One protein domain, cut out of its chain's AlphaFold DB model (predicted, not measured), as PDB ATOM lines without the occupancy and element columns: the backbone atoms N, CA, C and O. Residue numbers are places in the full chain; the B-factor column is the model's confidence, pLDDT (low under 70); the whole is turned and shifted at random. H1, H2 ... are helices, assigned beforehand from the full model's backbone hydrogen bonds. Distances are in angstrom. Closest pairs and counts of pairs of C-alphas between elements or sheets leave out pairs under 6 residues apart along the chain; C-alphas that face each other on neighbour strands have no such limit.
ATOM      1  N   ALA A  27      12.165 -24.607  32.310       53.88
ATOM      2  CA  ALA A  27      12.164 -24.550  33.779       53.88
ATOM      3  C   ALA A  27      12.932 -25.732  34.427       53.88
ATOM      4  O   ALA A  27      13.323 -25.665  35.589       53.88
ATOM      5  N   LEU A  28      13.195 -26.782  33.642       55.88
ATOM      6  CA  LEU A  28      13.786 -28.064  34.029       55.88
ATOM      7  C   LEU A  28      15.219 -28.011  34.585       55.88
ATOM      8  O   LEU A  28      15.458 -28.598  35.636       55.88
ATOM      9  N   PRO A  29      16.201 -27.333  33.961       59.69
ATOM     10  CA  PRO A  29      17.563 -27.296  34.479       59.69
ATOM     11  C   PRO A  29      17.627 -26.489  35.778       59.69
ATOM     12  O   PRO A  29      18.412 -26.802  36.666       59.69
ATOM     13  N   LEU A  30      16.762 -25.478  35.916       61.28
ATOM     14  CA  LEU A  30      16.691 -24.651  37.115       61.28
ATOM     15  C   LEU A  30      16.169 -25.444  38.322       61.28
ATOM     16  O   LEU A  30      16.725 -25.323  39.411       61.28
ATOM     17  N   THR A  31      15.137 -26.273  38.134       66.62
ATOM     18  CA  THR A  31      14.573 -27.097  39.215       66.62
ATOM     19  C   THR A  31      15.520 -28.207  39.644       66.62
ATOM     20  O   THR A  31      15.629 -28.463  40.840       66.62
ATOM     21  N   VAL A  32      16.255 -28.818  38.709       69.44
ATOM     22  CA  VAL A  32      17.278 -29.827  39.026       69.44
ATOM     23  C   VAL A  32      18.385 -29.216  39.881       69.44
ATOM     24  O   VAL A  32      18.684 -29.746  40.947       69.44
ATOM     25  N   ILE A  33      18.932 -28.063  39.483       75.88
ATOM     26  CA  ILE A  33      19.965 -27.368  40.266       75.88
ATOM     27  C   ILE A  33      19.426 -26.987  41.651       75.88
ATOM     28  O   ILE A  33      20.091 -27.224  42.657       75.88
ATOM     29  N   GLN A  34      18.209 -26.439  41.725       74.06
ATOM     30  CA  GLN A  34      17.584 -26.065  42.994       74.06
ATOM     31  C   GLN A  34      17.403 -27.272  43.921       74.06
ATOM     32  O   GLN A  34      17.703 -27.176  45.109       74.06
ATOM     33  N   LEU A  35      16.952 -28.408  43.392       77.00
ATOM     34  CA  LEU A  35      16.795 -29.646  44.150       77.00
ATOM     35  C   LEU A  35      18.112 -30.210  44.652       77.00
ATOM     36  O   LEU A  35      18.188 -30.623  45.806       77.00
ATOM     37  N   SER A  36      19.145 -30.213  43.811       80.44
ATOM     38  CA  SER A  36      20.475 -30.669  44.207       80.44
ATOM     39  C   SER A  36      21.027 -29.817  45.346       80.44
ATOM     40  O   SER A  36      21.520 -30.354  46.334       80.44
ATOM     41  N   VAL A  37      20.889 -28.493  45.247       84.31
ATOM     42  CA  VAL A  37      21.343 -27.556  46.284       84.31
ATOM     43  C   VAL A  37      20.550 -27.746  47.579       84.31
ATOM     44  O   VAL A  37      21.144 -27.859  48.646       84.31
ATOM     45  N   VAL A  38      19.218 -27.819  47.501       84.50
ATOM     46  CA  VAL A  38      18.343 -28.010  48.671       84.50
ATOM     47  C   VAL A  38      18.601 -29.356  49.346       84.50
ATOM     48  O   VAL A  38      18.723 -29.398  50.567       84.50
ATOM     49  N   GLY A  39      18.742 -30.436  48.576       81.75
ATOM     50  CA  GLY A  39      19.056 -31.765  49.097       81.75
ATOM     51  C   GLY A  39      20.415 -31.816  49.795       81.75
ATOM     52  O   GLY A  39      20.514 -32.365  50.889       81.75
ATOM     53  N   LEU A  40      21.443 -31.184  49.217       86.62
ATOM     54  CA  LEU A  40      22.768 -31.095  49.835       86.62
ATOM     55  C   LEU A  40      22.717 -30.310  51.154       86.62
ATOM     56  O   LEU A  40      23.245 -30.764  52.165       86.62
ATOM     57  N   LEU A  41      22.057 -29.148  51.157       87.31
ATOM     58  CA  LEU A  41      21.949 -28.292  52.340       87.31
ATOM     59  C   LEU A  41      21.137 -28.949  53.459       87.31
ATOM     60  O   LEU A  41      21.575 -28.927  54.605       87.31
ATOM     61  N   LEU A  42      19.987 -29.553  53.144       84.38
ATOM     62  CA  LEU A  42      19.165 -30.279  54.119       84.38
ATOM     63  C   LEU A  42      19.889 -31.512  54.661       84.38
ATOM     64  O   LEU A  42      19.828 -31.762  55.861       84.38
ATOM     65  N   GLY A  43      20.602 -32.253  53.808       83.38
ATOM     66  CA  GLY A  43      21.408 -33.397  54.235       83.38
ATOM     67  C   GLY A  43      22.519 -32.983  55.200       83.38
ATOM     68  O   GLY A  43      22.655 -33.569  56.270       83.38
ATOM     69  N   LEU A  44      23.263 -31.925  54.870       86.44
ATOM     70  CA  LEU A  44      24.297 -31.374  55.751       86.44
ATOM     71  C   LEU A  44      23.713 -30.847  57.066       86.44
ATOM     72  O   LEU A  44      24.266 -31.114  58.129       86.44
ATOM     73  N   ALA A  45      22.586 -30.133  57.010       84.12
ATOM     74  CA  ALA A  45      21.901 -29.642  58.201       84.12
ATOM     75  C   ALA A  45      21.432 -30.796  59.102       84.12
ATOM     76  O   ALA A  45      21.648 -30.745  60.307       84.12
ATOM     77  N   SER A  46      20.870 -31.861  58.524       82.50
ATOM     78  CA  SER A  46      20.450 -33.060  59.259       82.50
ATOM     79  C   SER A  46      21.632 -33.763  59.936       82.50
ATOM     80  O   SER A  46      21.527 -34.122  61.104       82.50
ATOM     81  N   THR A  60      12.733 -48.998  58.629       83.38
ATOM     82  CA  THR A  60      12.154 -47.659  58.839       83.38
ATOM     83  C   THR A  60      12.855 -46.611  57.981       83.38
ATOM     84  O   THR A  60      12.194 -45.770  57.379       83.38
ATOM     85  N   LEU A  61      14.184 -46.695  57.875       83.19
ATOM     86  CA  LEU A  61      14.977 -45.806  57.024       83.19
ATOM     87  C   LEU A  61      14.666 -46.061  55.538       83.19
ATOM     88  O   LEU A  61      14.479 -45.115  54.778       83.19
ATOM     89  N   GLY A  62      14.505 -47.330  55.148       84.81
ATOM     90  CA  GLY A  62      14.060 -47.722  53.811       84.81
ATOM     91  C   GLY A  62      12.680 -47.166  53.456       84.81
ATOM     92  O   GLY A  62      12.527 -46.569  52.395       84.81
ATOM     93  N   TRP A  63      11.698 -47.281  54.354       87.44
ATOM     94  CA  TRP A  63      10.365 -46.695  54.160       87.44
ATOM     95  C   TRP A  63      10.393 -45.168  54.120       87.44
ATOM     96  O   TRP A  63       9.739 -44.582  53.265       87.44
ATOM     97  N   LEU A  64      11.181 -44.518  54.980       85.69
ATOM     98  CA  LEU A  64      11.341 -43.063  54.983       85.69
ATOM     99  C   LEU A  64      11.893 -42.567  53.641       85.69
ATOM    100  O   LEU A  64      11.305 -41.690  53.007       85.69
ATOM    101  N   VAL A  65      13.004 -43.153  53.192       85.00
ATOM    102  CA  VAL A  65      13.647 -42.795  51.922       85.00
ATOM    103  C   VAL A  65      12.719 -43.112  50.753       85.00
ATOM    104  O   VAL A  65      12.555 -42.268  49.874       85.00
ATOM    105  N   ALA A  66      12.055 -44.271  50.763       88.31
ATOM    106  CA  ALA A  66      11.093 -44.639  49.732       88.31
ATOM    107  C   ALA A  66       9.937 -43.634  49.655       88.31
ATOM    108  O   ALA A  66       9.648 -43.133  48.573       88.31
ATOM    109  N   SER A  67       9.312 -43.274  50.778       88.75
ATOM    110  CA  SER A  67       8.205 -42.312  50.802       88.75
ATOM    111  C   SER A  67       8.632 -40.916  50.343       88.75
ATOM    112  O   SER A  67       7.940 -40.315  49.522       88.75
ATOM    113  N   VAL A  68       9.774 -40.404  50.814       85.81
ATOM    114  CA  VAL A  68      10.268 -39.063  50.448       85.81
ATOM    115  C   VAL A  68      10.678 -38.998  48.979       85.81
ATOM    116  O   VAL A  68      10.325 -38.035  48.291       85.81
ATOM    117  N   LEU A  69      11.392 -40.010  48.477       85.50
ATOM    118  CA  LEU A  69      11.785 -40.071  47.071       85.50
ATOM    119  C   LEU A  69      10.566 -40.244  46.168       85.50
ATOM    120  O   LEU A  69      10.414 -39.462  45.235       85.50
ATOM    121  N   LEU A  70       9.664 -41.185  46.466       88.31
ATOM    122  CA  LEU A  70       8.453 -41.395  45.666       88.31
ATOM    123  C   LEU A  70       7.588 -40.131  45.611       88.31
ATOM    124  O   LEU A  70       7.187 -39.720  44.522       88.31
ATOM    125  N   ALA A  71       7.347 -39.475  46.751       86.38
ATOM    126  CA  ALA A  71       6.564 -38.241  46.801       86.38
ATOM    127  C   ALA A  71       7.235 -37.100  46.021       86.38
ATOM    128  O   ALA A  71       6.577 -36.403  45.247       86.38
ATOM    129  N   SER A  72       8.552 -36.932  46.178       83.56
ATOM    130  CA  SER A  72       9.309 -35.890  45.477       83.56
ATOM    131  C   SER A  72       9.328 -36.138  43.973       83.56
ATOM    132  O   SER A  72       8.970 -35.252  43.200       83.56
ATOM    133  N   THR A  73       9.686 -37.346  43.535       83.00
ATOM    134  CA  THR A  73       9.740 -37.712  42.115       83.00
ATOM    135  C   THR A  73       8.378 -37.560  41.454       83.00
ATOM    136  O   THR A  73       8.306 -36.985  40.369       83.00
ATOM    137  N   LEU A  74       7.296 -37.988  42.110       84.12
ATOM    138  CA  LEU A  74       5.941 -37.816  41.588       84.12
ATOM    139  C   LEU A  74       5.573 -36.333  41.445       84.12
ATOM    140  O   LEU A  74       5.071 -35.926  40.397       84.12
ATOM    141  N   ARG A  75       5.873 -35.511  42.459       82.94
ATOM    142  CA  ARG A  75       5.649 -34.059  42.419       82.94
ATOM    143  C   ARG A  75       6.394 -33.414  41.251       82.94
ATOM    144  O   ARG A  75       5.793 -32.668  40.481       82.94
ATOM    145  N   PHE A  76       7.683 -33.715  41.090       78.94
ATOM    146  CA  PHE A  76       8.472 -33.173  39.982       78.94
ATOM    147  C   PHE A  76       7.974 -33.662  38.633       78.94
ATOM    148  O   PHE A  76       7.856 -32.856  37.716       78.94
ATOM    149  N   PHE A  77       7.622 -34.939  38.509       80.69
ATOM    150  CA  PHE A  77       7.059 -35.481  37.279       80.69
ATOM    151  C   PHE A  77       5.785 -34.737  36.867       80.69
ATOM    152  O   PHE A  77       5.705 -34.240  35.744       80.69
ATOM    153  N   LEU A  78       4.825 -34.586  37.784       80.06
ATOM    154  CA  LEU A  78       3.582 -33.853  37.531       80.06
ATOM    155  C   LEU A  78       3.847 -32.385  37.182       80.06
ATOM    156  O   LEU A  78       3.264 -31.863  36.233       80.06
ATOM    157  N   GLN A  79       4.761 -31.731  37.901       74.88
ATOM    158  CA  GLN A  79       5.129 -30.337  37.663       74.88
ATOM    159  C   GLN A  79       5.736 -30.133  36.268       74.88
ATOM    160  O   GLN A  79       5.361 -29.198  35.562       74.88
ATOM    161  N   VAL A  80       6.632 -31.025  35.851       76.62
ATOM    162  CA  VAL A  80       7.276 -30.998  34.533       76.62
ATOM    163  C   VAL A  80       6.286 -31.317  33.420       76.62
ATOM    164  O   VAL A  80       6.243 -30.615  32.411       76.62
ATOM    165  N   HIS A  81       5.458 -32.341  33.614       76.88
ATOM    166  CA  HIS A  81       4.450 -32.748  32.644       76.88
ATOM    167  C   HIS A  81       3.421 -31.632  32.403       76.88
ATOM    168  O   HIS A  81       3.169 -31.260  31.258       76.88
ATOM    169  N   ALA A  82       2.904 -31.012  33.469       73.06
ATOM    170  CA  ALA A  82       1.970 -29.888  33.376       73.06
ATOM    171  C   ALA A  82       2.592 -28.647  32.710       73.06
ATOM    172  O   ALA A  82       1.935 -27.957  31.927       73.06
ATOM    173  N   GLN A  83       3.868 -28.359  32.985       66.50
ATOM    174  CA  GLN A  83       4.598 -27.269  32.333       66.50
ATOM    175  C   GLN A  83       4.858 -27.534  30.845       66.50
ATOM    176  O   GLN A  83       4.861 -26.588  30.063       66.50
ATOM    177  N   GLY A  84       5.053 -28.793  30.443       73.31
ATOM    178  CA  GLY A  84       5.257 -29.175  29.044       73.31
ATOM    179  C   GLY A  84       3.995 -29.082  28.180       73.31
ATOM    180  O   GLY A  84       4.098 -28.845  26.979       73.31
ATOM    181  N   LEU A  85       2.813 -29.230  28.783       72.44
ATOM    182  CA  LEU A  85       1.525 -29.224  28.079       72.44
ATOM    183  C   LEU A  85       0.849 -27.845  28.008       72.44
ATOM    184  O   LEU A  85      -0.138 -27.692  27.289       72.44
ATOM    185  N   THR A  86       1.345 -26.836  28.735       68.00
ATOM    186  CA  THR A  86       0.628 -25.559  28.888       68.00
ATOM    187  C   THR A  86       1.527 -24.335  28.766       68.00
ATOM    188  O   THR A  86       2.722 -24.383  29.034       68.00
TER     189      THR A  86
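AT A GLANCE: This is residues 27 to 46 and 60 to 86 of the 144 residues of the protein "EamA-like transporter family protein" of Halomonas sp. A11-A (UniProt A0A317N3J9). Two long, straight helices, H1 and then H2, lie side by side and run opposite ways as a loose, flat pair, nearest each other where H1 begins and H2 nears its end. Residues 36 to 46 of H1 and 60 to 71 of H2 stand free at the spread end. The printed part has 47 residues, two named helices and no named strand: all helix. It is loose, with a radius of gyration of the C-alphas of 12.7 A, and spans 38 by 21 by 9 A.

IN THESE COORDINATES: H1, residues 27 to 46, begins at C-alpha 27 (12.164, -24.550, 33.779) and measures 28.1 A. H2, residues 60 to 85, measures 37.4 A and ends at C-alpha 85 (1.525, -29.224, 28.079).

HOW THE PARTS SIT: H1 and H2 are close but not clearly touching; their closest C-alphas, those of Leu 28 and Val 80, are 7.2 A apart. They run opposite ways at a shallow tilt of 20 degrees. In both, every O i to N i+4 pair is within hydrogen-bond range.

THE WHOLE: The C-alphas farthest apart, of Thr 60 and Thr 86, are 39.0 A apart. Residues 47 to 59 are not printed; C-alphas 46 and 60 are 16.8 A apart across the cut. The pLDDT is under 70 at residues 27 to 32, 83 and 86.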